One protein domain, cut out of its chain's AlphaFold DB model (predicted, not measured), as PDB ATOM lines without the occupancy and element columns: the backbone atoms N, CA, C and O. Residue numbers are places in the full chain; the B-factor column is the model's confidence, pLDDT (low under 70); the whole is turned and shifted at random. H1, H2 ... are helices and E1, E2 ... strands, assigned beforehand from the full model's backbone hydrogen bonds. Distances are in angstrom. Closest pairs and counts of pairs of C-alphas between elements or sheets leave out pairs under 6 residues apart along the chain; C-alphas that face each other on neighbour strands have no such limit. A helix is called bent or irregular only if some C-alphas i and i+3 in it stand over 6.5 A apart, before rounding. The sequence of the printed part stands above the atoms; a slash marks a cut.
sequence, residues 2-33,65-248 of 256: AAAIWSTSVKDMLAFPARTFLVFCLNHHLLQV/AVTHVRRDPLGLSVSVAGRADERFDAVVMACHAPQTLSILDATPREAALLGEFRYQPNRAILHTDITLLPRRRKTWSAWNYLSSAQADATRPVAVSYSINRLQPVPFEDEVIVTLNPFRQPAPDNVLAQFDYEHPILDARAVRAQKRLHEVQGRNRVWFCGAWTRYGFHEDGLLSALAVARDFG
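AT A GLANCE: This is residues 2 to 33 and 65 to 248 of the 256 residues of an uncharacterized protein of Comamonadaceae bacterium (UniProt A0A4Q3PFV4). A long two-stranded ribbon, E5 and E9, joins two lobes: at one end E6, E7 and E8 widen it into a strongly twisted five-strand sheet, and at the other lie H4, H5, H7, H8, the short parallel pair E4 and E10 and, at the far end, a small sheet, E1 E2 E3. H1 grazes the large sheet, H2 comes near the end of E9, and H3 touches no helix. Printed are 216 residues, with eight named helices and ten named strands in the order H1 H2 H3 E1 E2 E3 E4 H4 H5 E5 E6 E7 H6 E8 E9 H7 E10 H8; the class is mixed. The whole is only just compact, close to loose, with a radius of gyration of the C-alphas of 20.4 A, and spans 65 by 44 by 34 A.

HOW THE PARTS SIT: Start at H1, residues 2 to 5; it only just touches H2, residues 10 to 15, with 3 pairs of C-alphas within 8 A, the closest Ala 3 and Met 13 at 5.6 A. H3, residues 18 to 27, is apart from H2. Past the cut, E1, residues 66 to 72, E2, 75 to 80, and E3, 86 to 88, form a meander, each strand the antiparallel neighbour of the one before; find N 70 and O 77 at 2.9 A, N 78 and O 86 at 2.9 A. E3 runs on into E4, residues 91 to 93, at 94 degrees; E4 is parallel to E10, residues 221 to 223, with N 93 and O 222 at 2.8 A. H4, residues 97 to 103, is on the sheet E1 E2 E3 at a height of 5.9 A, over none of its strands. H4 touches H5, residues 108 to 114, at a steep tilt of 45 degrees, closest at the C-alphas of Ala 97 and Leu 114, 5.4 A. H7, residues 203 to 214, touches H5 with residues 208 to 212 alone, closest at the C-alphas of Leu 113 and Ala 208, 5.9 A. The antiparallel large sheet runs E6, residues 143 to 146, E7, 158 to 162, E8, 176 to 179, E5, 118 to 127, E9, 190 to 200; find N 144 and O 160 at 2.8 A, N 161 and O 177 at 2.8 A, N 125 and O 178 at 3.0 A, N 122 and O 196 at 2.8 A. H6, residues 163 to 166, only grazes it. H8, residues 233 to 246, comes closest to E10 at the C-alphas of Trp 222 and Val 243, 6.8 A. Every O i to N i+4 pair is within hydrogen-bond range in H2, H3, H4 and H5, against 4 of 8 in H7 and 9 of 10 in H8; H1 and H6 are too short for such a pair.

IN THESE COORDINATES: Find C-alpha 2 at (96.205, 212.742, 289.996), where H1 begins. E5 runs 29.0 A from C-alpha 118 at (102.905, 229.527, 287.792), and E9 measures 28.1 A. H7 measures 18.1 A and is irregular, with C-alphas 210 and 213 7.3 A apart; H8 runs 20.8 A to C-alpha 246 at (128.757, 225.259, 291.431).

THE WHOLE: The C-alphas farthest apart are those of Pro 73 and Arg 136, 65.8 A. Residues 34 to 64 are not printed, and C-alphas 33 and 65 stand 46.4 A apart across the cut. The links E5 to E6 and E6 to E7 are long. Mean pLDDT of the printed part is 92.8; residues 149 to 151 are under 70.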
ATOM      1  N   ALA A   2      94.951 212.026 290.293       83.25
ATOM      2  CA  ALA A   2      96.205 212.742 289.996       83.25
ATOM      3  C   ALA A   2      96.252 214.185 290.544       83.25
ATOM      4  O   ALA A   2      97.210 214.558 291.208       83.25
ATOM      5  N   ALA A   3      95.164 214.948 290.394       84.19
ATOM      6  CA  ALA A   3      95.057 216.305 290.933       84.19
ATOM      7  C   ALA A   3      95.257 216.397 292.463       84.19
ATOM      8  O   ALA A   3      95.705 217.426 292.955       84.19
ATOM      9  N   ALA A   4      94.980 215.323 293.218       85.31
ATOM     10  CA  ALA A   4      95.191 215.280 294.668       85.31
ATOM     11  C   ALA A   4      96.673 215.195 295.054       85.31
ATOM     12  O   ALA A   4      97.031 215.637 296.136       85.31
ATOM     13  N   ILE A   5      97.529 214.666 294.174       86.06
ATOM     14  CA  ILE A   5      98.974 214.553 294.418       86.06
ATOM     15  C   ILE A   5      99.628 215.940 294.414       86.06
ATOM     16  O   ILE A   5     100.452 216.228 295.273       86.06
ATOM     17  N   TRP A   6      99.221 216.811 293.486       88.50
ATOM     18  CA  TRP A   6      99.745 218.178 293.347       88.50
ATOM     19  C   TRP A   6      98.803 219.254 293.904       88.50
ATOM     20  O   TRP A   6      98.988 220.434 293.627       88.50
ATOM     21  N   SER A   7      97.766 218.857 294.652       86.31
ATOM     22  CA  SER A   7      96.745 219.764 295.205       86.31
ATOM     23  C   SER A   7      96.206 220.775 294.180       86.31
ATOM     24  O   SER A   7      95.983 221.941 294.487       86.31
ATOM     25  N   THR A   8      96.023 220.350 292.930       86.75
ATOM     26  CA  THR A   8      95.687 221.239 291.808       86.75
ATOM     27  C   THR A   8      94.262 221.022 291.303       86.75
ATOM     28  O   THR A   8      93.541 220.146 291.792       86.75
ATOM     29  N   SER A   9      93.811 221.852 290.367       87.88
ATOM     30  CA  SER A   9      92.522 221.676 289.708       87.88
ATOM     31  C   SER A   9      92.553 220.500 288.725       87.88
ATOM     32  O   SER A   9      93.609 220.067 288.257       87.88
ATOM     33  N   VAL A  10      91.382 219.956 288.379       86.75
ATOM     34  CA  VAL A  10      91.305 218.908 287.345       86.75
ATOM     35  C   VAL A  10      91.759 219.462 285.992       86.75
ATOM     36  O   VAL A  10      92.459 218.773 285.251       86.75
ATOM     37  N   LYS A  11      91.415 220.719 285.693       88.81
ATOM     38  CA  LYS A  11      91.821 221.412 284.468       88.81
ATOM     39  C   LYS A  11      93.341 221.541 284.351       88.81
ATOM     40  O   LYS A  11      93.892 221.196 283.310       88.81
ATOM     41  N   ASP A  12      94.017 222.005 285.398       86.94
ATOM     42  CA  ASP A  12      95.477 222.161 285.381       86.94
ATOM     43  C   ASP A  12      96.178 220.806 285.331       86.94
ATOM     44  O   ASP A  12      97.189 220.650 284.645       86.94
ATOM     45  N   MET A  13      95.594 219.785 285.964       89.81
ATOM     46  CA  MET A  13      96.115 218.429 285.860       89.81
ATOM     47  C   MET A  13      96.094 217.905 284.417       89.81
ATOM     48  O   MET A  13      97.031 217.229 284.000       89.81
ATOM     49  N   LEU A  14      95.072 218.246 283.625       89.31
ATOM     50  CA  LEU A  14      95.019 217.901 282.198       89.31
ATOM     51  C   LEU A  14      96.059 218.659 281.354       89.31
ATOM     52  O   LEU A  14      96.412 218.197 280.271       89.31
ATOM     53  N   ALA A  15      96.568 219.795 281.838       89.94
ATOM     54  CA  ALA A  15      97.642 220.550 281.190       89.94
ATOM     55  C   ALA A  15      99.055 220.038 281.547       89.94
ATOM     56  O   ALA A  15     100.040 220.455 280.926       89.94
ATOM     57  N   PHE A  16      99.172 219.136 282.527       89.94
ATOM     58  CA  PHE A  16     100.431 218.496 282.897       89.94
ATOM     59  C   PHE A  16     100.864 217.516 281.789       89.94
ATOM     60  O   PHE A  16     100.094 216.627 281.412       89.94
ATOM     61  N   PRO A  17     102.106 217.594 281.271       91.25
ATOM     62  CA  PRO A  17     102.567 216.693 280.215       91.25
ATOM     63  C   PRO A  17     102.489 215.204 280.593       91.25
ATOM     64  O   PRO A  17     103.166 214.750 281.518       91.25
ATOM     65  N   ALA A  18     101.745 214.418 279.806       90.19
ATOM     66  CA  ALA A  18     101.494 212.997 280.071       90.19
ATOM     67  C   ALA A  18     102.776 212.175 280.296       90.19
ATOM     68  O   ALA A  18     102.841 211.379 281.228       90.19
ATOM     69  N   ARG A  19     103.832 212.404 279.499       89.38
ATOM     70  CA  ARG A  19     105.127 211.722 279.680       89.38
ATOM     71  C   ARG A  19     105.729 211.998 281.059       89.38
ATOM     72  O   ARG A  19     106.179 211.073 281.723       89.38
ATOM     73  N   THR A  20     105.754 213.261 281.480       85.50
ATOM     74  CA  THR A  20     106.318 213.666 282.774       85.50
ATOM     75  C   THR A  20     105.498 213.081 283.925       85.50
ATOM     76  O   THR A  20     106.077 212.578 284.885       85.50
ATOM     77  N   PHE A  21     104.168 213.068 283.790       87.88
ATOM     78  CA  PHE A  21     103.256 212.451 284.753       87.88
ATOM     79  C   PHE A  21     103.483 210.935 284.870       87.88
ATOM     80  O   PHE A  21     103.620 210.416 285.973       87.88
ATOM     81  N   LEU A  22     103.580 210.220 283.746       87.81
ATOM     82  CA  LEU A  22     103.811 208.773 283.745       87.81
ATOM     83  C   LEU A  22     105.169 208.412 284.349       87.81
ATOM     84  O   LEU A  22     105.237 207.493 285.160       87.81
ATOM     85  N   VAL A  23     106.229 209.156 284.017       86.25
ATOM     86  CA  VAL A  23     107.553 208.971 284.636       86.25
ATOM     87  C   VAL A  23     107.480 209.176 286.147       86.25
ATOM     88  O   VAL A  23     108.008 208.354 286.890       86.25
ATOM     89  N   PHE A  24     106.780 210.213 286.619       86.81
ATOM     90  CA  PHE A  24     106.568 210.408 288.053       86.81
ATOM     91  C   PHE A  24     105.867 209.201 288.685       86.81
ATOM     92  O   PHE A  24     106.348 208.665 289.681       86.81
ATOM     93  N   CYS A  25     104.767 208.739 288.089       85.31
ATOM     94  CA  CYS A  25     104.003 207.603 288.596       85.31
ATOM     95  C   CYS A  25     104.811 206.298 288.610       85.31
ATOM     96  O   CYS A  25     104.654 205.510 289.541       85.31
ATOM     97  N   LEU A  26     105.680 206.081 287.617       84.12
ATOM     98  CA  LEU A  26     106.604 204.946 287.573       84.12
ATOM     99  C   LEU A  26     107.650 205.045 288.689       84.12
ATOM    100  O   LEU A  26     107.782 204.108 289.471       84.12
ATOM    101  N   ASN A  27     108.310 206.197 288.830       82.38
ATOM    102  CA  ASN A  27     109.336 206.417 289.858       82.38
ATOM    103  C   ASN A  27     108.774 206.296 291.287       82.38
ATOM    104  O   ASN A  27     109.463 205.844 292.197       82.38
ATOM    105  N   HIS A  28     107.505 206.662 291.482       80.69
ATOM    106  CA  HIS A  28     106.822 206.607 292.780       80.69
ATOM    107  C   HIS A  28     105.967 205.347 292.963       80.69
ATOM    108  O   HIS A  28     105.232 205.246 293.945       80.69
ATOM    109  N   HIS A  29     106.051 204.385 292.035       79.69
ATOM    110  CA  HIS A  29     105.345 203.102 292.100       79.69
ATOM    111  C   HIS A  29     103.815 203.244 292.274       79.69
ATOM    112  O   HIS A  29     103.141 202.380 292.836       79.69
ATOM    113  N   LEU A  30     103.238 204.334 291.758       81.25
ATOM    114  CA  LEU A  30     101.813 204.661 291.901       81.25
ATOM    115  C   LEU A  30     100.904 203.837 290.979       81.25
ATOM    116  O   LEU A  30      99.692 203.813 291.179       81.25
ATOM    117  N   LEU A  31     101.481 203.163 289.979       77.88
ATOM    118  CA  LEU A  31     100.761 202.290 289.042       77.88
ATOM    119  C   LEU A  31     100.800 200.812 289.451       77.88
ATOM    120  O   LEU A  31     100.200 199.977 288.780       77.88
ATOM    121  N   GLN A  32     101.498 200.475 290.538       73.88
ATOM    122  CA  GLN A  32     101.612 199.097 291.006       73.88
ATOM    123  C   GLN A  32     100.426 198.707 291.892       73.88
ATOM    124  O   GLN A  32      99.923 199.501 292.698       73.88
ATOM    125  N   VAL A  33      99.969 197.464 291.745       71.25
ATOM    126  CA  VAL A  33      98.921 196.877 292.595       71.25
ATOM    127  C   VAL A  33      99.538 196.268 293.856       71.25
ATOM    128  O   VAL A  33      99.044 196.512 294.954       71.25
ATOM    129  N   ALA A  65     112.340 240.070 305.649       97.06
ATOM    130  CA  ALA A  65     111.874 239.893 304.283       97.06
ATOM    131  C   ALA A  65     112.743 240.719 303.324       97.06
ATOM    132  O   ALA A  65     112.756 241.952 303.387       97.06
ATOM    133  N   VAL A  66     113.463 240.033 302.436       98.19
ATOM    134  CA  VAL A  66     114.188 240.680 301.340       98.19
ATOM    135  C   VAL A  66     113.175 241.352 300.422       98.19
ATOM    136  O   VAL A  66     112.228 240.722 299.957       98.19
ATOM    137  N   THR A  67     113.384 242.639 300.176       97.94
ATOM    138  CA  THR A  67     112.524 243.459 299.315       97.94
ATOM    139  C   THR A  67     113.129 243.667 297.939       97.94
ATOM    140  O   THR A  67     112.386 243.739 296.968       97.94
ATOM    141  N   HIS A  68     114.459 243.754 297.848       98.06
ATOM    142  CA  HIS A  68     115.166 243.948 296.589       98.06
ATOM    143  C   HIS A  68     116.512 243.226 296.594       98.06
ATOM    144  O   HIS A  68     117.192 243.167 297.617       98.06
ATOM    145  N   VAL A  69     116.908 242.734 295.425       98.31
ATOM    146  CA  VAL A  69     118.247 242.244 295.105       98.31
ATOM    147  C   VAL A  69     118.689 242.971 293.840       98.31
ATOM    148  O   VAL A  69     118.151 242.723 292.757       98.31
ATOM    149  N   ARG A  70     119.637 243.903 293.975       97.25
ATOM    150  CA  ARG A  70     120.139 244.725 292.862       97.25
ATOM    151  C   ARG A  70     121.540 244.307 292.463       97.25
ATOM    152  O   ARG A  70     122.326 243.838 293.285       97.25
ATOM    153  N   ARG A  71     121.844 244.504 291.184       94.56
ATOM    154  CA  ARG A  71     123.159 244.249 290.599       94.56
ATOM    155  C   ARG A  71     123.835 245.568 290.292       94.56
ATOM    156  O   ARG A  71     123.202 246.479 289.769       94.56
ATOM    157  N   ASP A  72     125.127 245.641 290.555       91.31
ATOM    158  CA  ASP A  72     125.950 246.767 290.139       91.31
ATOM    159  C   ASP A  72     127.391 246.307 289.840       91.31
ATOM    160  O   ASP A  72     127.712 245.124 290.005       91.31
ATOM    161  N   PRO A  73     128.281 247.204 289.368       89.81
ATOM    162  CA  PRO A  73     129.655 246.833 289.027       89.81
ATOM    163  C   PRO A  73     130.469 246.229 290.181       89.81
ATOM    164  O   PRO A  73     131.478 245.575 289.928       89.81
ATOM    165  N   LEU A  74     130.051 246.436 291.433       88.44
ATOM    166  CA  LEU A  74     130.726 245.959 292.638       88.44
ATOM    167  C   LEU A  74     130.121 244.650 293.181       88.44
ATOM    168  O   LEU A  74     130.535 244.202 294.247       88.44
ATOM    169  N   GLY A  75     129.112 244.056 292.530       94.12
ATOM    170  CA  GLY A  75     128.470 242.810 292.974       94.12
ATOM    171  C   GLY A  75     126.957 242.937 293.167       94.12
ATOM    172  O   GLY A  75     126.259 243.492 292.317       94.12
ATOM    173  N   LEU A  76     126.443 242.366 294.260       97.75
ATOM    174  CA  LEU A  76     125.015 242.355 294.585       97.75
ATOM    175  C   LEU A  76     124.745 243.147 295.868       97.75
ATOM    176  O   LEU A  76     125.484 243.006 296.845       97.75
ATOM    177  N   SER A  77     123.669 243.939 295.879       97.81
ATOM    178  CA  SER A  77     123.080 244.470 297.113       97.81
ATOM    179  C   SER A  77     121.756 243.787 297.430       97.81
ATOM    180  O   SER A  77     120.948 243.529 296.536       97.81
ATOM    181  N   VAL A  78     121.536 243.499 298.708       98.19
ATOM    182  CA  VAL A  78     120.297 242.918 299.229       98.19
ATOM    183  C   VAL A  78     119.675 243.911 300.202       98.19
ATOM    184  O   VAL A  78     120.302 244.308 301.183       98.19
ATOM    185  N   SER A  79     118.432 244.299 299.925       98.25
ATOM    186  CA  SER A  79     117.683 245.278 300.711       98.25
ATOM    187  C   SER A  79     116.615 244.597 301.560       98.25
ATOM    188  O   SER A  79     115.754 243.874 301.047       98.25
ATOM    189  N   VAL A  80     116.587 244.926 302.848       97.88
ATOM    190  CA  VAL A  80     115.515 244.564 303.786       97.88
ATOM    191  C   VAL A  80     114.883 245.853 304.307       97.88
ATOM    192  O   VAL A  80     115.586 246.811 304.622       97.88
ATOM    193  N   ALA A  81     113.550 245.900 304.392       94.19
ATOM    194  CA  ALA A  81     112.841 247.103 304.828       94.19
ATOM    195  C   ALA A  81     113.319 247.580 306.214       94.19
ATOM    196  O   ALA A  81     113.415 246.792 307.156       94.19
ATOM    197  N   GLY A  82     113.606 248.880 306.334       93.44
ATOM    198  CA  GLY A  82     114.075 249.491 307.582       93.44
ATOM    199  C   GLY A  82     115.520 249.151 307.966       93.44
ATOM    200  O   GLY A  82     115.914 249.408 309.102       93.44
ATOM    201  N   ARG A  83     116.308 248.571 307.052       95.38
ATOM    202  CA  ARG A  83     117.729 248.250 307.254       95.38
ATOM    203  C   ARG A  83     118.588 248.860 306.150       95.38
ATOM    204  O   ARG A  83     118.084 249.226 305.092       95.38
ATOM    205  N   ALA A  84     119.883 248.981 306.428       95.62
ATOM    206  CA  ALA A  84     120.862 249.324 305.407       95.62
ATOM    207  C   ALA A  84     121.019 248.164 304.414       95.62
ATOM    208  O   ALA A  84     120.877 247.001 304.792       95.62
ATOM    209  N   ASP A  85     121.326 248.496 303.163       96.69
ATOM    210  CA  ASP A  85     121.640 247.504 302.141       96.69
ATOM    211  C   ASP A  85     122.934 246.763 302.494       96.69
ATOM    212  O   ASP A  85     123.942 247.371 302.865       96.69
ATOM    213  N   GLU A  86     122.917 245.445 302.323       97.00
ATOM    214  CA  GLU A  86     124.080 244.587 302.542       97.00
ATOM    215  C   GLU A  86     124.635 244.062 301.224       97.00
ATOM    216  O   GLU A  86     123.915 243.917 300.235       97.00
ATOM    217  N   ARG A  87     125.945 243.808 301.205       97.75
ATOM    218  CA  ARG A  87     126.702 243.467 300.000       97.75
ATOM    219  C   ARG A  87     127.077 241.999 299.990       97.75
ATOM    220  O   ARG A  87     127.565 241.482 300.989       97.75
ATOM    221  N   PHE A  88     126.903 241.369 298.833       97.56
ATOM    222  CA  PHE A  88     127.218 239.962 298.623       97.56
ATOM    223  C   PHE A  88     127.911 239.748 297.276       97.56
ATOM    224  O   PHE A  88     127.603 240.410 296.279       97.56
ATOM    225  N   ASP A  89     128.822 238.778 297.231       96.88
ATOM    226  CA  ASP A  89     129.492 238.356 295.995       96.88
ATOM    227  C   ASP A  89     128.598 237.501 295.096       96.88
ATOM    228  O   ASP A  89     128.805 237.460 293.879       96.88
ATOM    229  N   ALA A  90     127.642 236.802 295.713       97.25
ATOM    230  CA  ALA A  90     126.711 235.868 295.104       97.25
ATOM    231  C   ALA A  90     125.412 235.792 295.917       97.25
ATOM    232  O   ALA A  90     125.433 235.924 297.139       97.25
ATOM    233  N   VAL A  91     124.290 235.535 295.242       98.25
ATOM    234  CA  VAL A  91     122.979 235.333 295.879       98.25
ATOM    235  C   VAL A  91     122.329 234.059 295.341       98.25
ATOM    236  O   VAL A  91     122.268 233.837 294.132       98.25
ATOM    237  N   VAL A  92     121.804 233.230 296.246       98.50
ATOM    238  CA  VAL A  92     120.993 232.054 295.908       98.50
ATOM    239  C   VAL A  92     119.533 232.343 296.251       98.50
ATOM    240  O   VAL A  92     119.169 232.489 297.415       98.50
ATOM    241  N   MET A  93     118.686 232.404 295.229       98.50
ATOM    242  CA  MET A  93     117.246 232.598 295.358       98.50
ATOM    243  C   MET A  93     116.577 231.243 295.604       98.50
ATOM    244  O   MET A  93     116.382 230.463 294.671       98.50
ATOM    245  N   ALA A  94     116.231 230.967 296.862       97.75
ATOM    246  CA  ALA A  94     115.550 229.739 297.292       97.75
ATOM    247  C   ALA A  94     114.029 229.919 297.499       97.75
ATOM    248  O   ALA A  94     113.388 229.129 298.192       97.75
ATOM    249  N   CYS A  95     113.443 230.984 296.940       96.56
ATOM    250  CA  CYS A  95     112.013 231.290 297.016       96.56
ATOM    251  C   CYS A  95     111.269 230.908 295.720       96.56
ATOM    252  O   CYS A  95     111.838 230.354 294.775       96.56
ATOM    253  N   HIS A  96     109.960 231.167 295.678       97.25
ATOM    254  CA  HIS A  96     109.147 230.938 294.481       97.25
ATOM    255  C   HIS A  96     109.598 231.832 293.318       97.25
ATOM    256  O   HIS A  96     110.056 232.955 293.529       97.25
ATOM    257  N   ALA A  97     109.437 231.365 292.077       97.25
ATOM    258  CA  ALA A  97     109.877 232.118 290.902       97.25
ATOM    259  C   ALA A  97     109.179 233.495 290.748       97.25
ATOM    260  O   ALA A  97     109.888 234.475 290.519       97.25
ATOM    261  N   PRO A  98     107.852 233.649 290.965       96.50
ATOM    262  CA  PRO A  98     107.209 234.965 290.994       96.50
ATOM    263  C   PRO A  98     107.764 235.885 292.084       96.50
ATOM    264  O   PRO A  98     107.966 237.069 291.836       96.50
ATOM    265  N   GLN A  99     108.069 235.341 293.267       97.12
ATOM    266  CA  GLN A  99     108.651 236.126 294.355       97.12
ATOM    267  C   GLN A  99     110.094 236.536 294.052       97.12
ATOM    268  O   GLN A  99     110.500 237.652 294.358       97.12
ATOM    269  N   THR A 100     110.858 235.660 293.398       98.00
ATOM    270  CA  THR A 100     112.177 236.001 292.862       98.00
ATOM    271  C   THR A 100     112.058 237.170 291.890       98.00
ATOM    272  O   THR A 100     112.789 238.141 292.029       98.00
ATOM    273  N   LEU A 101     111.111 237.121 290.949       98.00
ATOM    274  CA  LEU A 101     110.902 238.193 289.973       98.00
ATOM    275  C   LEU A 101     110.434 239.510 290.587       98.00
ATOM    276  O   LEU A 101     110.740 240.561 290.038       98.00
ATOM    277  N   SER A 102     109.711 239.473 291.707       97.75
ATOM    278  CA  SER A 102     109.273 240.702 292.369       97.75
ATOM    279  C   SER A 102     110.394 241.426 293.116       97.75
ATOM    280  O   SER A 102     110.250 242.613 293.382       97.75
ATOM    281  N   ILE A 103     111.473 240.725 293.487       98.25
ATOM    282  CA  ILE A 103     112.561 241.299 294.298       98.25
ATOM    283  C   ILE A 103     113.886 241.409 293.539       98.25
ATOM    284  O   ILE A 103     114.701 242.263 293.863       98.25
ATOM    285  N   LEU A 104     114.131 240.568 292.538       98.25
ATOM    286  CA  LEU A 104     115.358 240.592 291.750       98.25
ATOM    287  C   LEU A 104     115.245 241.605 290.609       98.25
ATOM    288  O   LEU A 104     114.272 241.585 289.858       98.25
ATOM    289  N   ASP A 105     116.293 242.404 290.408       95.69
ATOM    290  CA  ASP A 105     116.495 243.183 289.178       95.69
ATOM    291  C   ASP A 105     116.831 242.253 287.995       95.69
ATOM    292  O   ASP A 105     117.977 242.149 287.554       95.69
ATOM    293  N   ALA A 106     115.844 241.456 287.579       96.62
ATOM    294  CA  ALA A 106     116.011 240.319 286.687       96.62
ATOM    295  C   ALA A 106     116.377 240.756 285.264       96.62
ATOM    296  O   ALA A 106     115.760 241.645 284.676       96.62
ATOM    297  N   THR A 107     117.338 240.061 284.650       97.38
ATOM    298  CA  THR A 107     117.624 240.278 283.225       97.38
ATOM    299  C   THR A 107     116.435 239.833 282.365       97.38
ATOM    300  O   THR A 107     115.672 238.960 282.787       97.38
ATOM    301  N   PRO A 108     116.292 240.311 281.113       97.81
ATOM    302  CA  PRO A 108     115.207 239.865 280.234       97.81
ATOM    303  C   PRO A 108     115.138 238.340 280.065       97.81
ATOM    304  O   PRO A 108     114.057 237.770 279.939       97.81
ATOM    305  N   ARG A 109     116.292 237.658 280.104       97.69
ATOM    306  CA  ARG A 109     116.364 236.194 280.022       97.69
ATOM    307  C   ARG A 109     115.866 235.520 281.300       97.69
ATOM    308  O   ARG A 109     115.137 234.537 281.207       97.69
ATOM    309  N   GLU A 110     116.255 236.033 282.464       98.19
ATOM    310  CA  GLU A 110     115.776 235.546 283.765       98.19
ATOM    311  C   GLU A 110     114.268 235.765 283.898       98.19
ATOM    312  O   GLU A 110     113.550 234.822 284.214       98.19
ATOM    313  N   ALA A 111     113.782 236.964 283.563       98.19
ATOM    314  CA  ALA A 111     112.364 237.307 283.553       98.19
ATOM    315  C   ALA A 111     111.546 236.369 282.658       98.19
ATOM    316  O   ALA A 111     110.549 235.797 283.101       98.19
ATOM    317  N   ALA A 112     112.009 236.149 281.425       98.12
ATOM    318  CA  ALA A 112     111.348 235.250 280.487       98.12
ATOM    319  C   ALA A 112     111.327 233.793 280.972       98.12
ATOM    320  O   ALA A 112     110.355 233.091 280.727       98.12
ATOM    321  N   LEU A 113     112.383 233.316 281.641       98.31
ATOM    322  CA  LEU A 113     112.442 231.940 282.134       98.31
ATOM    323  C   LEU A 113     111.599 231.744 283.399       98.31
ATOM    324  O   LEU A 113     110.809 230.804 283.473       98.31
ATOM    325  N   LEU A 114     111.778 232.609 284.396       98.06
ATOM    326  CA  LEU A 114     111.109 232.499 285.693       98.06
ATOM    327  C   LEU A 114     109.601 232.776 285.578       98.06
ATOM    328  O   LEU A 114     108.817 232.199 286.327       98.06
ATOM    329  N   GLY A 115     109.184 233.590 284.601       97.81
ATOM    330  CA  GLY A 115     107.775 233.895 284.336       97.81
ATOM    331  C   GLY A 115     106.953 232.710 283.812       97.81
ATOM    332  O   GLY A 115     105.724 232.769 283.809       97.81
ATOM    333  N   GLU A 116     107.598 231.614 283.400       97.69
ATOM    334  CA  GLU A 116     106.912 230.389 282.963       97.69
ATOM    335  C   GLU A 116     106.405 229.540 284.142       97.69
ATOM    336  O   GLU A 116     105.584 228.639 283.948       97.69
ATOM    337  N   PHE A 117     106.874 229.808 285.365       97.12
ATOM    338  CA  PHE A 117     106.486 229.066 286.561       97.12
ATOM    339  C   PHE A 117     105.299 229.732 287.246       97.12
ATOM    340  O   PHE A 117     105.416 230.784 287.875       97.12
ATOM    341  N   ARG A 118     104.140 229.083 287.143       95.06
ATOM    342  CA  ARG A 118     102.905 229.527 287.792       95.06
ATOM    343  C   ARG A 118     102.682 228.783 289.096       95.06
ATOM    344  O   ARG A 118     103.140 227.655 289.268       95.06
ATOM    345  N   TYR A 119     101.941 229.422 289.988       93.94
ATOM    346  CA  TYR A 119     101.620 228.896 291.304       93.94
ATOM    347  C   TYR A 119     100.123 228.982 291.536       93.94
ATOM    348  O   TYR A 119      99.436 229.844 290.986       93.94
ATOM    349  N   GLN A 120      99.625 228.054 292.340       91.00
ATOM    350  CA  GLN A 120      98.231 227.981 292.723       91.00
ATOM    351  C   GLN A 120      98.116 228.147 294.240       91.00
ATOM    352  O   GLN A 120      98.760 227.379 294.968       91.00
ATOM    353  N   PRO A 121      97.280 229.076 294.732       93.12
ATOM    354  CA  PRO A 121      97.014 229.178 296.155       93.12
ATOM    355  C   PRO A 121      96.310 227.911 296.650       93.12
ATOM    356  O   PRO A 121      95.474 227.318 295.961       93.12
ATOM    357  N   ASN A 122      96.672 227.491 297.853       93.06
ATOM    358  CA  ASN A 122      96.134 226.330 298.536       93.06
ATOM    359  C   ASN A 122      95.948 226.663 300.010       93.06
ATOM    360  O   ASN A 122      96.880 227.115 300.668       93.06
ATOM    361  N   ARG A 123      94.759 226.389 300.544       95.50
ATOM    362  CA  ARG A 123      94.464 226.612 301.963       95.50
ATOM    363  C   ARG A 123      94.424 225.286 302.697       95.50
ATOM    364  O   ARG A 123      93.629 224.413 302.341       95.50
ATOM    365  N   ALA A 124      95.253 225.154 303.724       97.25
ATOM    366  CA  ALA A 124      95.277 224.014 304.625       97.25
ATOM    367  C   ALA A 124      94.618 224.383 305.951       97.25
ATOM    368  O   ALA A 124      94.979 225.380 306.576       97.25
ATOM    369  N   ILE A 125      93.665 223.569 306.394       98.12
ATOM    370  CA  ILE A 125      92.985 223.765 307.675       98.12
ATOM    371  C   ILE A 125      93.248 222.547 308.546       98.12
ATOM    372  O   ILE A 125      92.884 221.438 308.165       98.12
ATOM    373  N   LEU A 126      93.879 222.761 309.698       97.81
ATOM    374  CA  LEU A 126      94.049 221.767 310.751       97.81
ATOM    375  C   LEU A 126      92.818 221.808 311.658       97.81
ATOM    376  O   LEU A 126      92.476 222.871 312.180       97.81
ATOM    377  N   HIS A 127      92.145 220.676 311.837       98.06
ATOM    378  CA  HIS A 127      90.894 220.596 312.586       98.06
ATOM    379  C   HIS A 127      90.618 219.187 313.129       98.06
ATOM    380  O   HIS A 127      91.277 218.220 312.747       98.06
ATOM    381  N   THR A 128      89.584 219.065 313.961       97.56
ATOM    382  CA  THR A 128      89.058 217.788 314.489       97.56
ATOM    383  C   THR A 128      87.705 217.385 313.882       97.56
ATOM    384  O   THR A 128      87.121 216.363 314.233       97.56
ATOM    385  N   ASP A 129      87.186 218.169 312.927       97.00
ATOM    386  CA  ASP A 129      85.890 217.911 312.285       97.00
ATOM    387  C   ASP A 129      85.891 216.652 311.390       97.00
ATOM    388  O   ASP A 129      86.224 216.690 310.200       97.00
ATOM    389  N   ILE A 130      85.445 215.527 311.955       95.69
ATOM    390  CA  ILE A 130      85.342 214.238 311.254       95.69
ATOM    391  C   ILE A 130      84.288 214.225 310.139       95.69
ATOM    392  O   ILE A 130      84.250 213.284 309.344       95.69
ATOM    393  N   THR A 131      83.428 215.245 310.036       94.56
ATOM    394  CA  THR A 131      82.427 215.320 308.963       94.56
ATOM    395  C   THR A 131      83.049 215.597 307.591       94.56
ATOM    396  O   THR A 131      82.361 215.460 306.575       94.56
ATOM    397  N   LEU A 132      84.338 215.966 307.558       94.88
ATOM    398  CA  LEU A 132      85.166 216.090 306.353       94.88
ATOM    399  C   LEU A 132      85.913 214.794 305.989       94.88
ATOM    400  O   LEU A 132      86.703 214.785 305.044       94.88
ATOM    401  N   LEU A 133      85.656 213.691 306.694       94.62
ATOM    402  CA  LEU A 133      86.096 212.347 306.317       94.62
ATOM    403  C   LEU A 133      84.942 211.550 305.676       94.62
ATOM    404  O   LEU A 133      83.773 211.937 305.780       94.62
ATOM    405  N   PRO A 134      85.226 210.419 304.999       93.62
ATOM    406  CA  PRO A 134      84.176 209.571 304.448       93.62
ATOM    407  C   PRO A 134      83.159 209.142 305.514       93.62
ATOM    408  O   PRO A 134      83.530 208.761 306.622       93.62
ATOM    409  N   ARG A 135      81.867 209.101 305.162       91.94
ATOM    410  CA  ARG A 135      80.795 208.694 306.098       91.94
ATOM    411  C   ARG A 135      81.028 207.310 306.717       91.94
ATOM    412  O   ARG A 135      80.638 207.057 307.851       91.94
ATOM    413  N   ARG A 136      81.641 206.392 305.962       93.94
ATOM    414  CA  ARG A 136      81.958 205.038 306.425       93.94
ATOM    415  C   ARG A 136      83.371 205.020 307.005       93.94
ATOM    416  O   ARG A 136      84.337 205.040 306.253       93.94
ATOM    417  N   ARG A 137      83.502 204.873 308.328       92.50
ATOM    418  CA  ARG A 137      84.815 204.788 309.008       92.50
ATOM    419  C   ARG A 137      85.737 203.701 308.439       92.50
ATOM    420  O   ARG A 137      86.945 203.880 308.384       92.50
ATOM    421  N   LYS A 138      85.166 202.596 307.943       94.25
ATOM    422  CA  LYS A 138      85.918 201.495 307.309       94.25
ATOM    423  C   LYS A 138      86.693 201.912 306.048       94.25
ATOM    424  O   LYS A 138      87.616 201.206 305.670       94.25
ATOM    425  N   THR A 139      86.326 203.017 305.397       92.25
ATOM    426  CA  THR A 139      87.005 203.516 304.186       92.25
ATOM    427  C   THR A 139      87.968 204.661 304.485       92.25
ATOM    428  O   THR A 139      88.497 205.268 303.554       92.25
ATOM    429  N   TRP A 140      88.170 205.002 305.760       93.62
ATOM    430  CA  TRP A 140      89.103 206.055 306.136       93.62
ATOM    431  C   TRP A 140      90.513 205.658 305.740       93.62
ATOM    432  O   TRP A 140      91.041 204.629 306.162       93.62
ATOM    433  N   SER A 141      91.099 206.508 304.913       92.50
ATOM    434  CA  SER A 141      92.453 206.356 304.413       92.50
ATOM    435  C   SER A 141      93.325 207.470 304.972       92.50
ATOM    436  O   SER A 141      92.831 208.445 305.539       92.50
ATOM    437  N   ALA A 142      94.638 207.339 304.808       91.75
ATOM    438  CA  ALA A 142      95.554 208.422 305.140       91.75
ATOM    439  C   ALA A 142      95.209 209.704 304.355       91.75
ATOM    440  O   ALA A 142      95.320 210.797 304.891       91.75
ATOM    441  N   TRP A 143      94.778 209.556 303.097       93.12
ATOM    442  CA  TRP A 143      94.362 210.637 302.204       93.12
ATOM    443  C   TRP A 143      92.939 210.349 301.723       93.12
ATOM    444  O   TRP A 143      92.676 209.274 301.182       93.12
ATOM    445  N   ASN A 144      92.020 211.295 301.897       93.19
ATOM    446  CA  ASN A 144      90.615 211.134 301.530       93.19
ATOM    447  C   ASN A 144      90.235 212.237 300.548       93.19
ATOM    448  O   ASN A 144      90.097 213.400 300.922       93.19
ATOM    449  N   TYR A 145      90.091 211.868 299.276       89.75
ATOM    450  CA  TYR A 145      89.633 212.786 298.241       89.75
ATOM    451  C   TYR A 145      88.154 213.110 298.451       89.75
ATOM    452  O   TYR A 145      87.319 212.208 298.556       89.75
ATOM    453  N   LEU A 146      87.841 214.400 298.482       83.75
ATOM    454  CA  LEU A 146      86.479 214.896 298.536       83.75
ATOM    455  C   LEU A 146      86.099 215.396 297.142       83.75
ATOM    456  O   LEU A 146      86.839 216.151 296.517       83.75
ATOM    457  N   SER A 147      84.922 214.997 296.667       77.88
ATOM    458  CA  SER A 147      84.306 215.523 295.448       77.88
ATOM    459  C   SER A 147      82.913 216.047 295.755       77.88
ATOM    460  O   SER A 147      82.171 215.424 296.515       77.88
ATOM    461  N   SER A 148      82.540 217.154 295.123       72.44
ATOM    462  CA  SER A 148      81.164 217.651 295.093       72.44
ATOM    463  C   SER A 148      80.566 217.408 293.707       72.44
ATOM    464  O   SER A 148      81.274 217.529 292.710       72.44
ATOM    465  N   ALA A 149      79.267 217.108 293.622       66.19
ATOM    466  CA  ALA A 149      78.559 216.999 292.339       66.19
ATOM    467  C   ALA A 149      78.550 218.327 291.550       66.19
ATOM    468  O   ALA A 149      78.358 218.328 290.341       66.19
ATOM    469  N   GLN A 150      78.797 219.448 292.236       63.28
ATOM    470  CA  GLN A 150      78.938 220.793 291.667       63.28
ATOM    471  C   GLN A 150      80.408 221.241 291.588       63.28
ATOM    472  O   GLN A 150      80.687 222.435 291.523       63.28
ATOM    473  N   ALA A 151      81.371 220.317 291.695       65.88
ATOM    474  CA  ALA A 151      82.781 220.682 291.701       65.88
ATOM    475  C   ALA A 151      83.192 221.267 290.341       65.88
ATOM    476  O   ALA A 151      83.280 220.558 289.342       65.88
ATOM    477  N   ASP A 152      83.469 222.569 290.337       76.75
ATOM    478  CA  ASP A 152      84.099 223.269 289.226       76.75
ATOM    479  C   ASP A 152      85.487 222.666 288.952       76.75
ATOM    480  O   ASP A 152      86.340 222.604 289.842       76.75
ATOM    481  N   ALA A 153      85.721 222.228 287.712       78.94
ATOM    482  CA  ALA A 153      86.984 221.631 287.281       78.94
ATOM    483  C   ALA A 153      88.181 222.597 287.363       78.94
ATOM    484  O   ALA A 153      89.326 222.140 287.295       78.94
ATOM    485  N   THR A 154      87.930 223.904 287.493       80.94
ATOM    486  CA  THR A 154      88.949 224.947 287.684       80.94
ATOM    487  C   THR A 154      89.357 225.132 289.143       80.94
ATOM    488  O   THR A 154      90.417 225.696 289.414       80.94
ATOM    489  N   ARG A 155      88.567 224.623 290.093       84.69
ATOM    490  CA  ARG A 155      88.888 224.714 291.514       84.69
ATOM    491  C   ARG A 155      89.906 223.633 291.905       84.69
ATOM    492  O   ARG A 155      89.788 222.492 291.448       84.69
ATOM    493  N   PRO A 156      90.863 223.943 292.798       84.31
ATOM    494  CA  PRO A 156      91.732 222.938 293.393       84.31
ATOM    495  C   PRO A 156      90.930 221.838 294.083       84.31
ATOM    496  O   PRO A 156      89.910 222.105 294.728       84.31
ATOM    497  N   VAL A 157      91.397 220.598 293.975       88.75
ATOM    498  CA  VAL A 157      90.729 219.484 294.644       88.75
ATOM    499  C   VAL A 157      90.782 219.604 296.164       88.75
ATOM    500  O   VAL A 157      91.754 220.106 296.731       88.75
ATOM    501  N   ALA A 158      89.743 219.087 296.819       92.31
ATOM    502  CA  ALA A 158      89.689 218.981 298.266       92.31
ATOM    503  C   ALA A 158      90.205 217.610 298.728       92.31
ATOM    504  O   ALA A 158      89.791 216.568 298.208       92.31
ATOM    505  N   VAL A 159      91.108 217.606 299.710       94.81
ATOM    506  CA  VAL A 159      91.719 216.382 300.248       94.81
ATOM    507  C   VAL A 159      91.839 216.491 301.761       94.81
ATOM    508  O   VAL A 159      92.449 217.437 302.253       94.81
ATOM    509  N   SER A 160      91.305 215.507 302.481       96.38
ATOM    510  CA  SER A 160      91.429 215.390 303.938       96.38
ATOM    511  C   SER A 160      92.483 214.346 304.299       96.38
ATOM    512  O   SER A 160      92.337 213.159 303.985       96.38
ATOM    513  N   TYR A 161      93.535 214.783 304.978       95.62
ATOM    514  CA  TYR A 161      94.629 213.964 305.477       95.62
ATOM    515  C   TYR A 161      94.348 213.567 306.927       95.62
ATOM    516  O   TYR A 161      94.224 214.440 307.783       95.62
ATOM    517  N   SER A 162      94.263 212.265 307.214       95.19
ATOM    518  CA  SER A 162      94.173 211.766 308.595       95.19
ATOM    519  C   SER A 162      95.578 211.733 309.192       95.19
ATOM    520  O   SER A 162      96.407 210.899 308.809       95.19
ATOM    521  N   ILE A 163      95.864 212.663 310.104       95.00
ATOM    522  CA  ILE A 163      97.200 212.822 310.686       95.00
ATOM    523  C   ILE A 163      97.544 211.629 311.572       95.00
ATOM    524  O   ILE A 163      98.660 211.126 311.482       95.00
ATOM    525  N   ASN A 164      96.569 211.092 312.304       92.50
ATOM    526  CA  ASN A 164      96.723 209.898 313.138       92.50
ATOM    527  C   ASN A 164      97.197 208.672 312.341       92.50
ATOM    528  O   ASN A 164      97.866 207.795 312.878       92.50
ATOM    529  N   ARG A 165      96.870 208.604 311.043       91.62
ATOM    530  CA  ARG A 165      97.322 207.529 310.145       91.62
ATOM    531  C   ARG A 165      98.657 207.826 309.471       91.62
ATOM    532  O   ARG A 165      99.345 206.895 309.061       91.62
ATOM    533  N   LEU A 166      98.986 209.102 309.284       91.38
ATOM    534  CA  LEU A 166     100.196 209.542 308.587       91.38
ATOM    535  C   LEU A 166     101.398 209.676 309.515       91.38
ATOM    536  O   LEU A 166     102.537 209.597 309.056       91.38
ATOM    537  N   GLN A 167     101.153 209.938 310.794       91.31
ATOM    538  CA  GLN A 167     102.183 210.290 311.753       91.31
ATOM    539  C   GLN A 167     101.945 209.593 313.094       91.31
ATOM    540  O   GLN A 167     100.796 209.439 313.507       91.31
ATOM    541  N   PRO A 168     103.019 209.193 313.799       89.12
ATOM    542  CA  PRO A 168     102.925 208.669 315.153       89.12
ATOM    543  C   PRO A 168     102.680 209.832 316.119       89.12
ATOM    544  O   PRO A 168     103.611 210.422 316.665       89.12
ATOM    545  N   VAL A 169     101.414 210.204 316.261       89.62
ATOM    546  CA  VAL A 169     100.961 211.286 317.136       89.62
ATOM    547  C   VAL A 169     100.517 210.744 318.496       89.62
ATOM    548  O   VAL A 169     100.012 209.625 318.564       89.62
ATOM    549  N   PRO A 170     100.687 211.509 319.590       89.69
ATOM    550  CA  PRO A 170     100.430 211.030 320.948       89.69
ATOM    551  C   PRO A 170      98.950 211.122 321.367       89.69
ATOM    552  O   PRO A 170      98.659 211.136 322.558       89.69
ATOM    553  N   PHE A 171      98.022 211.248 320.419       88.75
ATOM    554  CA  PHE A 171      96.603 211.474 320.692       88.75
ATOM    555  C   PHE A 171      95.709 210.503 319.911       88.75
ATOM    556  O   PHE A 171      96.029 210.098 318.790       88.75
ATOM    557  N   GLU A 172      94.579 210.144 320.523       89.38
ATOM    558  CA  GLU A 172      93.582 209.231 319.947       89.38
ATOM    559  C   GLU A 172      92.505 209.964 319.144       89.38
ATOM    560  O   GLU A 172      91.994 209.417 318.165       89.38
ATOM    561  N   ASP A 173      92.189 211.208 319.523       92.50
ATOM    562  CA  ASP A 173      91.246 212.048 318.790       92.50
ATOM    563  C   ASP A 173      91.724 212.283 317.356       92.50
ATOM    564  O   ASP A 173      92.912 212.486 317.092       92.50
ATOM    565  N   GLU A 174      90.787 212.261 316.409       94.50
ATOM    566  CA  GLU A 174      91.107 212.447 314.997       94.50
ATOM    567  C   GLU A 174      91.540 213.885 314.733       94.50
ATOM    568  O   GLU A 174      90.758 214.830 314.846       94.50
ATOM    569  N   VAL A 175      92.787 214.026 314.303       96.75
ATOM    570  CA  VAL A 175      93.342 215.275 313.808       96.75
ATOM    571  C   VAL A 175      93.479 215.168 312.303       96.75
ATOM    572  O   VAL A 175      94.070 214.236 311.747       96.75
ATOM    573  N   ILE A 176      92.890 216.144 311.628       97.38
ATOM    574  CA  ILE A 176      92.717 216.142 310.188       97.38
ATOM    575  C   ILE A 176      93.297 217.440 309.645       97.38
ATOM    576  O   ILE A 176      93.076 218.517 310.195       97.38
ATOM    577  N   VAL A 177      94.021 217.340 308.536       97.50
ATOM    578  CA  VAL A 177      94.329 218.504 307.704       97.50
ATOM    579  C   VAL A 177      93.494 218.404 306.444       97.50
ATOM    580  O   VAL A 177      93.655 217.450 305.691       97.50
ATOM    581  N   THR A 178      92.623 219.374 306.186       97.00
ATOM    582  CA  THR A 178      91.880 219.436 304.921       97.00
ATOM    583  C   THR A 178      92.424 220.549 304.041       97.00
ATOM    584  O   THR A 178      92.459 221.712 304.443       97.00
ATOM    585  N   LEU A 179      92.829 220.185 302.824       95.56
ATOM    586  CA  LEU A 179      93.203 221.121 301.772       95.56
ATOM    587  C   LEU A 179      91.969 221.544 300.981       95.56
ATOM    588  O   LEU A 179      91.161 220.701 300.588       95.56
ATOM    589  N   ASN A 180      91.852 222.846 300.725       93.56
ATOM    590  CA  ASN A 180      90.860 223.470 299.845       93.56
ATOM    591  C   ASN A 180      89.408 222.992 300.061       93.56
ATOM    592  O   ASN A 180      88.710 222.705 299.079       93.56
ATOM    593  N   PRO A 181      88.910 222.909 301.309       92.19
ATOM    594  CA  PRO A 181      87.637 222.261 301.615       92.19
ATOM    595  C   PRO A 181      86.450 222.894 300.877       92.19
ATOM    596  O   PRO A 181      86.269 224.114 300.900       92.19
ATOM    597  N   PHE A 182      85.597 222.078 300.241       87.50
ATOM    598  CA  PHE A 182      84.344 222.563 299.632       87.50
ATOM    599  C   PHE A 182      83.399 223.168 300.671       87.50
ATOM    600  O   PHE A 182      82.766 224.187 300.408       87.50
ATOM    601  N   ARG A 183      83.345 222.544 301.848       90.56
ATOM    602  CA  ARG A 183      82.610 223.002 303.023       90.56
ATOM    603  C   ARG A 183      83.609 223.232 304.143       90.56
ATOM    604  O   ARG A 183      84.383 222.326 304.437       90.56
ATOM    605  N   GLN A 184      83.577 224.407 304.759       94.50
ATOM    606  CA  GLN A 184      84.447 224.704 305.895       94.50
ATOM    607  C   GLN A 184      84.167 223.737 307.060       94.50
ATOM    608  O   GLN A 184      83.005 223.361 307.252       94.50
ATOM    609  N   PRO A 185      85.198 223.318 307.816       96.50
ATOM    610  CA  PRO A 185      84.979 222.645 309.091       96.50
ATOM    611  C   PRO A 185      84.182 223.546 310.042       96.50
ATOM    612  O   PRO A 185      84.220 224.774 309.918       96.50
ATOM    613  N   ALA A 186      83.471 222.941 310.994       96.88
ATOM    614  CA  ALA A 186      82.817 223.692 312.062       96.88
ATOM    615  C   ALA A 186      83.843 224.597 312.786       96.88
ATOM    616  O   ALA A 186      84.930 224.104 313.099       96.88
ATOM    617  N   PRO A 187      83.537 225.885 313.056       96.44
ATOM    618  CA  PRO A 187      84.507 226.833 313.613       96.44
ATOM    619  C   PRO A 187      85.183 226.351 314.899       96.44
ATOM    620  O   PRO A 187      86.400 226.453 315.013       96.44
ATOM    621  N   ASP A 188      84.415 225.738 315.802       97.44
ATOM    622  CA  ASP A 188      84.911 225.237 317.093       97.44
ATOM    623  C   ASP A 188      85.874 224.046 316.955       97.44
ATOM    624  O   ASP A 188      86.624 223.734 317.875       97.44
ATOM    625  N   ASN A 189      85.887 223.395 315.789       97.38
ATOM    626  CA  ASN A 189      86.795 222.292 315.495       97.38
ATOM    627  C   ASN A 189      88.089 222.760 314.816       97.38
ATOM    628  O   ASN A 189      88.963 221.930 314.558       97.38
ATOM    629  N   VAL A 190      88.218 224.043 314.458       98.25
ATOM    630  CA  VAL A 190      89.403 224.566 313.770       98.25
ATOM    631  C   VAL A 190      90.516 224.843 314.770       98.25
ATOM    632  O   VAL A 190      90.363 225.641 315.685       98.25
ATOM    633  N   LEU A 191      91.670 224.220 314.538       97.56
ATOM    634  CA  LEU A 191      92.865 224.378 315.365       97.56
ATOM    635  C   LEU A 191      93.846 225.385 314.756       97.56
ATOM    636  O   LEU A 191      94.436 226.189 315.471       97.56
ATOM    637  N   ALA A 192      94.042 225.335 313.435       97.88
ATOM    638  CA  ALA A 192      94.932 226.249 312.725       97.88
ATOM    639  C   ALA A 192      94.599 226.324 311.232       97.88
ATOM    640  O   ALA A 192      93.957 225.436 310.666       97.88
ATOM    641  N   GLN A 193      95.063 227.389 310.584       97.88
ATOM    642  CA  GLN A 193      94.888 227.618 309.155       97.88
ATOM    643  C   GLN A 193      96.186 228.139 308.556       97.88
ATOM    644  O   GLN A 193      96.886 228.931 309.183       97.88
ATOM    645  N   PHE A 194      96.487 227.689 307.346       97.12
ATOM    646  CA  PHE A 194      97.712 228.031 306.645       97.12
ATOM    647  C   PHE A 194      97.408 228.253 305.170       97.12
ATOM    648  O   PHE A 194      96.729 227.433 304.542       97.12
ATOM    649  N   ASP A 195      97.954 229.332 304.627       95.81
ATOM    650  CA  ASP A 195      97.917 229.616 303.202       95.81
ATOM    651  C   ASP A 195      99.269 229.253 302.590       95.81
ATOM    652  O   ASP A 195     100.330 229.656 303.067       95.81
ATOM    653  N   TYR A 196      99.210 228.449 301.537       93.50
ATOM    654  CA  TYR A 196     100.355 227.971 300.782       93.50
ATOM    655  C   TYR A 196     100.166 228.273 299.304       93.50
ATOM    656  O   TYR A 196      99.061 228.522 298.822       93.50
ATOM    657  N   GLU A 197     101.252 228.147 298.559       91.69
ATOM    658  CA  GLU A 197     101.223 228.134 297.109       91.69
ATOM    659  C   GLU A 197     101.910 226.870 296.607       91.69
ATOM    660  O   GLU A 197     102.952 226.471 297.127       91.69
ATOM    661  N   HIS A 198     101.330 226.238 295.590       89.81
ATOM    662  CA  HIS A 198     101.893 225.044 294.974       89.81
ATOM    663  C   HIS A 198     102.276 225.331 293.518       89.81
ATOM    664  O   HIS A 198     101.458 225.914 292.799       89.81
ATOM    665  N   PRO A 199     103.471 224.928 293.045       91.81
ATOM    666  CA  PRO A 199     103.843 225.107 291.647       91.81
ATOM    667  C   PRO A 199     102.916 224.308 290.721       91.81
ATOM    668  O   PRO A 199     102.571 223.155 291.000       91.81
ATOM    669  N   ILE A 200     102.545 224.920 289.598       91.94
ATOM    670  CA  ILE A 200     101.789 224.300 288.509       91.94
ATOM    671  C   ILE A 200     102.791 223.778 287.477       91.94
ATOM    672  O   ILE A 200     103.488 224.548 286.819       91.94
ATOM    673  N   LEU A 201     102.845 222.457 287.314       91.31
ATOM    674  CA  LEU A 201     103.795 221.773 286.428       91.31
ATOM    675  C   LEU A 201     103.210 221.518 285.033       91.31
ATOM    676  O   LEU A 201     103.182 220.394 284.528       91.31
ATOM    677  N   ASP A 202     102.712 222.583 284.411       91.62
ATOM    678  CA  ASP A 202     102.205 222.539 283.044       91.62
ATOM    679  C   ASP A 202     103.343 222.427 282.003       91.62
ATOM    680  O   ASP A 202     104.540 222.388 282.310       91.62
ATOM    681  N   ALA A 203     102.978 222.373 280.722       93.88
ATOM    682  CA  ALA A 203     103.954 222.276 279.640       93.88
ATOM    683  C   ALA A 203     104.950 223.454 279.586       93.88
ATOM    684  O   ALA A 203     106.057 223.275 279.071       93.88
ATOM    685  N   ARG A 204     104.576 224.644 280.076       96.19
ATOM    686  CA  ARG A 204     105.460 225.816 280.136       96.19
ATOM    687  C   ARG A 204     106.528 225.618 281.203       96.19
ATOM    688  O   ARG A 204     107.713 225.645 280.862       96.19
ATOM    689  N   ALA A 205     106.117 225.271 282.423       95.94
ATOM    690  CA  ALA A 205     107.027 224.972 283.526       95.94
ATOM    691  C   ALA A 205     108.020 223.855 283.156       95.94
ATOM    692  O   ALA A 205     109.230 224.034 283.274       95.94
ATOM    693  N   VAL A 206     107.542 222.739 282.590       95.56
ATOM    694  CA  VAL A 206     108.413 221.610 282.197       95.56
ATOM    695  C   VAL A 206     109.430 221.997 281.112       95.56
ATOM    696  O   VAL A 206     110.552 221.486 281.099       95.56
ATOM    697  N   ARG A 207     109.081 222.902 280.184       96.44
ATOM    698  CA  ARG A 207     110.053 223.434 279.211       96.44
ATOM    699  C   ARG A 207     111.064 224.362 279.878       96.44
ATOM    700  O   ARG A 207     112.249 224.257 279.573       96.44
ATOM    701  N   ALA A 208     110.616 225.234 280.779       97.19
ATOM    702  CA  ALA A 208     111.484 226.160 281.499       97.19
ATOM    703  C   ALA A 208     112.496 225.429 282.398       97.19
ATOM    704  O   ALA A 208     113.667 225.797 282.414       97.19
ATOM    705  N   GLN A 209     112.102 224.323 283.041       97.12
ATOM    706  CA  GLN A 209     113.007 223.481 283.840       97.12
ATOM    707  C   GLN A 209     114.224 223.001 283.039       97.12
ATOM    708  O   GLN A 209     115.355 223.086 283.514       97.12
ATOM    709  N   LYS A 210     114.026 222.570 281.786       96.56
ATOM    710  CA  LYS A 210     115.126 222.132 280.901       96.56
ATOM    711  C   LYS A 210     116.092 223.263 280.546       96.56
ATOM    712  O   LYS A 210     117.238 223.005 280.187       96.56
ATOM    713  N   ARG A 211     115.625 224.503 280.645       97.38
ATOM    714  CA  ARG A 211     116.345 225.723 280.287       97.38
ATOM    715  C   ARG A 211     116.980 226.414 281.491       97.38
ATOM    716  O   ARG A 211     117.683 227.392 281.297       97.38
ATOM    717  N   LEU A 212     116.793 225.917 282.719       96.94
ATOM    718  CA  LEU A 212     117.345 226.547 283.930       96.94
ATOM    719  C   LEU A 212     118.863 226.764 283.857       96.94
ATOM    720  O   LEU A 212     119.360 227.804 284.280       96.94
ATOM    721  N   HIS A 213     119.593 225.832 283.240       96.25
ATOM    722  CA  HIS A 213     121.035 225.954 283.005       96.25
ATOM    723  C   HIS A 213     121.427 227.210 282.195       96.25
ATOM    724  O   HIS A 213     122.571 227.652 282.249       96.25
ATOM    725  N   GLU A 214     120.494 227.815 281.452       97.12
ATOM    726  CA  GLU A 214     120.721 229.053 280.705       97.12
ATOM    727  C   GLU A 214     120.893 230.282 281.610       97.12
ATOM    728  O   GLU A 214     121.322 231.319 281.100       97.12
ATOM    729  N   VAL A 215     120.522 230.215 282.894       97.44
ATOM    730  CA  VAL A 215     120.567 231.362 283.826       97.44
ATOM    731  C   VAL A 215     121.352 231.096 285.112       97.44
ATOM    732  O   VAL A 215     121.766 232.060 285.746       97.44
ATOM    733  N   GLN A 216     121.606 229.838 285.484       97.81
ATOM    734  CA  GLN A 216     122.323 229.517 286.727       97.81
ATOM    735  C   GLN A 216     123.724 230.135 286.781       97.81
ATOM    736  O   GLN A 216     124.492 230.041 285.822       97.81
ATOM    737  N   GLY A 217     124.030 230.796 287.901       96.50
ATOM    738  CA  GLY A 217     125.313 231.442 288.186       96.50
ATOM    739  C   GLY A 217     125.644 232.652 287.322       96.50
ATOM    740  O   GLY A 217     126.653 233.326 287.542       96.50
ATOM    741  N   ARG A 218     124.788 232.987 286.352       95.62
ATOM    742  CA  ARG A 218     124.975 234.183 285.537       95.62
ATOM    743  C   ARG A 218     124.687 235.411 286.376       95.62
ATOM    744  O   ARG A 218     123.749 235.442 287.167       95.62
ATOM    745  N   ASN A 219     125.525 236.430 286.203       94.56
ATOM    746  CA  ASN A 219     125.443 237.665 286.979       94.56
ATOM    747  C   ASN A 219     125.404 237.405 288.494       94.56
ATOM    748  O   ASN A 219     124.727 238.132 289.219       94.56
ATOM    749  N   ARG A 220     126.116 236.357 288.948       97.06
ATOM    750  CA  ARG A 220     126.289 235.991 290.360       97.06
ATOM    751  C   ARG A 220     124.991 235.588 291.080       97.06
ATOM    752  O   ARG A 220     124.923 235.662 292.305       97.06
ATOM    753  N   VAL A 221     123.962 235.153 290.346       98.12
ATOM    754  CA  VAL A 221     122.687 234.710 290.931       98.12
ATOM    755  C   VAL A 221     122.377 233.267 290.547       98.12
ATOM    756  O   VAL A 221     122.518 232.867 289.393       98.12
ATOM    757  N   TRP A 222     121.927 232.490 291.529       98.62
ATOM    758  CA  TRP A 222     121.445 231.121 291.362       98.62
ATOM    759  C   TRP A 222     119.994 231.008 291.814       98.62
ATOM    760  O   TRP A 222     119.538 231.768 292.664       98.62
ATOM    761  N   PHE A 223     119.283 230.026 291.273       98.56
ATOM    762  CA  PHE A 223     117.877 229.760 291.564       98.56
ATOM    763  C   PHE A 223     117.710 228.304 291.991       98.56
ATOM    764  O   PHE A 223     118.151 227.389 291.289       98.56
ATOM    765  N   CYS A 224     117.059 228.066 293.122       98.25
ATOM    766  CA  CYS A 224     116.726 226.720 293.573       98.25
ATOM    767  C   CYS A 224     115.347 226.688 294.238       98.25
ATOM    768  O   CYS A 224     114.746 227.712 294.557       98.25
ATOM    769  N   GLY A 225     114.809 225.484 294.391       97.00
ATOM    770  CA  GLY A 225     113.489 225.246 294.949       97.00
ATOM    771  C   GLY A 225     112.804 224.052 294.298       97.00
ATOM    772  O   GLY A 225     113.148 223.618 293.195       97.00
ATOM    773  N   ALA A 226     111.779 223.533 294.970       95.12
ATOM    774  CA  ALA A 226     111.043 222.352 294.518       95.12
ATOM    775  C   ALA A 226     110.391 222.529 293.127       95.12
ATOM    776  O   ALA A 226     110.215 221.564 292.383       95.12
ATOM    777  N   TRP A 227     110.093 223.776 292.742       95.56
ATOM    778  CA  TRP A 227     109.543 224.156 291.436       95.56
ATOM    779  C   TRP A 227     110.472 223.845 290.249       95.56
ATOM    780  O   TRP A 227     110.023 223.778 289.103       95.56
ATOM    781  N   THR A 228     111.756 223.596 290.506       95.25
ATOM    782  CA  THR A 228     112.727 223.202 289.476       95.25
ATOM    783  C   THR A 228     112.536 221.758 288.984       95.25
ATOM    784  O   THR A 228     113.121 221.389 287.964       95.25
ATOM    785  N   ARG A 229     111.710 220.943 289.665       93.25
ATOM    786  CA  ARG A 229     111.399 219.548 289.292       93.25
ATOM    787  C   ARG A 229     109.922 219.196 289.571       93.25
ATOM    788  O   ARG A 229     109.046 219.797 288.953       93.25
ATOM    789  N   TYR A 230     109.612 218.225 290.437       91.00
ATOM    790  CA  TYR A 230     108.240 217.729 290.644       91.00
ATOM    791  C   TYR A 230     107.455 218.410 291.778       91.00
ATOM    792  O   TYR A 230     106.273 218.103 291.946       91.00
ATOM    793  N   GLY A 231     108.052 219.371 292.490       90.69
ATOM    794  CA  GLY A 231     107.374 220.143 293.535       90.69
ATOM    795  C   GLY A 231     107.425 219.531 294.939       90.69
ATOM    796  O   GLY A 231     106.719 220.020 295.816       90.69
ATOM    797  N   PHE A 232     108.256 218.513 295.185       90.75
ATOM    798  CA  PHE A 232     108.372 217.843 296.487       90.75
ATOM    799  C   PHE A 232     109.668 218.192 297.241       90.75
ATOM    800  O   PHE A 232     110.543 218.900 296.747       90.75
ATOM    801  N   HIS A 233     109.801 217.689 298.472       91.75
ATOM    802  CA  HIS A 233     110.943 217.978 299.352       91.75
ATOM    803  C   HIS A 233     112.286 217.553 298.747       91.75
ATOM    804  O   HIS A 233     113.239 218.331 298.762       91.75
ATOM    805  N   GLU A 234     112.339 216.355 298.163       92.00
ATOM    806  CA  GLU A 234     113.540 215.839 297.498       92.00
ATOM    807  C   GLU A 234     113.945 216.721 296.312       92.00
ATOM    808  O   GLU A 234     115.121 216.993 296.100       92.00
ATOM    809  N   ASP A 235     112.973 217.259 295.574       94.12
ATOM    810  CA  ASP A 235     113.245 218.181 294.474       94.12
ATOM    811  C   ASP A 235     113.905 219.475 294.964       94.12
ATOM    812  O   ASP A 235     114.839 219.975 294.334       94.12
ATOM    813  N   GLY A 236     113.443 219.996 296.107       95.00
ATOM    814  CA  GLY A 236     114.059 221.134 296.784       95.00
ATOM    815  C   GLY A 236     115.512 220.844 297.160       95.00
ATOM    816  O   GLY A 236     116.403 221.594 296.757       95.00
ATOM    817  N   LEU A 237     115.758 219.718 297.837       94.75
ATOM    818  CA  LEU A 237     117.101 219.281 298.226       94.75
ATOM    819  C   LEU A 237     118.023 219.116 297.009       94.75
ATOM    820  O   LEU A 237     119.090 219.725 296.954       94.75
ATOM    821  N   LEU A 238     117.601 218.353 295.999       94.88
ATOM    822  CA  LEU A 238     118.398 218.101 294.797       94.88
ATOM    823  C   LEU A 238     118.707 219.391 294.026       94.88
ATOM    824  O   LEU A 238     119.792 219.518 293.454       94.88
ATOM    825  N   SER A 239     117.779 220.354 294.012       96.75
ATOM    826  CA  SER A 239     118.014 221.664 293.395       96.75
ATOM    827  C   SER A 239     119.063 222.483 294.154       96.75
ATOM    828  O   SER A 239     119.935 223.083 293.526       96.75
ATOM    829  N   ALA A 240     119.051 222.449 295.490       96.38
ATOM    830  CA  ALA A 240     120.064 223.104 296.313       96.38
ATOM    831  C   ALA A 240     121.436 222.430 296.159       96.38
ATOM    832  O   ALA A 240     122.440 223.119 296.011       96.38
ATOM    833  N   LEU A 241     121.488 221.095 296.088       95.94
ATOM    834  CA  LEU A 241     122.721 220.343 295.821       95.94
ATOM    835  C   LEU A 241     123.294 220.616 294.421       95.94
ATOM    836  O   LEU A 241     124.500 220.493 294.210       95.94
ATOM    837  N   ALA A 242     122.458 220.955 293.437       94.94
ATOM    838  CA  ALA A 242     122.940 221.419 292.137       94.94
ATOM    839  C   ALA A 242     123.648 222.776 292.260       94.94
ATOM    840  O   ALA A 242     124.758 222.908 291.761       94.94
ATOM    841  N   VAL A 243     123.065 223.729 292.994       97.50
ATOM    842  CA  VAL A 243     123.702 225.030 293.258       97.50
ATOM    843  C   VAL A 243     124.982 224.863 294.079       97.50
ATOM    844  O   VAL A 243     126.015 225.392 293.696       97.50
ATOM    845  N   ALA A 244     124.959 224.079 295.159       96.44
ATOM    846  CA  ALA A 244     126.129 223.850 296.013       96.44
ATOM    847  C   ALA A 244     127.342 223.310 295.230       96.44
ATOM    848  O   ALA A 244     128.478 223.705 295.498       96.44
ATOM    849  N   ARG A 245     127.104 222.468 294.213       95.06
ATOM    850  CA  ARG A 245     128.160 221.956 293.327       95.06
ATOM    851  C   ARG A 245     128.859 223.052 292.525       95.06
ATOM    852  O   ARG A 245     130.069 222.944 292.339       95.06
ATOM    853  N   ASP A 246     128.152 224.106 292.116       96.12
ATOM    854  CA  ASP A 246     128.757 225.259 291.431       96.12
ATOM    855  C   ASP A 246     129.696 226.049 292.358       96.12
ATOM    856  O   ASP A 246     130.643 226.677 291.891       96.12
ATOM    857  N   PHE A 247     129.487 225.961 293.677       96.62
ATOM    858  CA  PHE A 247     130.383 226.499 294.710       96.62
ATOM    859  C   PHE A 247     131.478 225.504 295.139       96.62
ATOM    860  O   PHE A 247     132.203 225.753 296.099       96.62
ATOM    861  N   GLY A 248     131.603 224.356 294.464       96.06
ATOM    862  CA  GLY A 248     132.570 223.315 294.819       96.06
ATOM    863  C   GLY A 248     132.223 222.536 296.094       96.06
ATOM    864  O   GLY A 248     133.040 221.743 296.560       96.06
TER     865      GLY A 248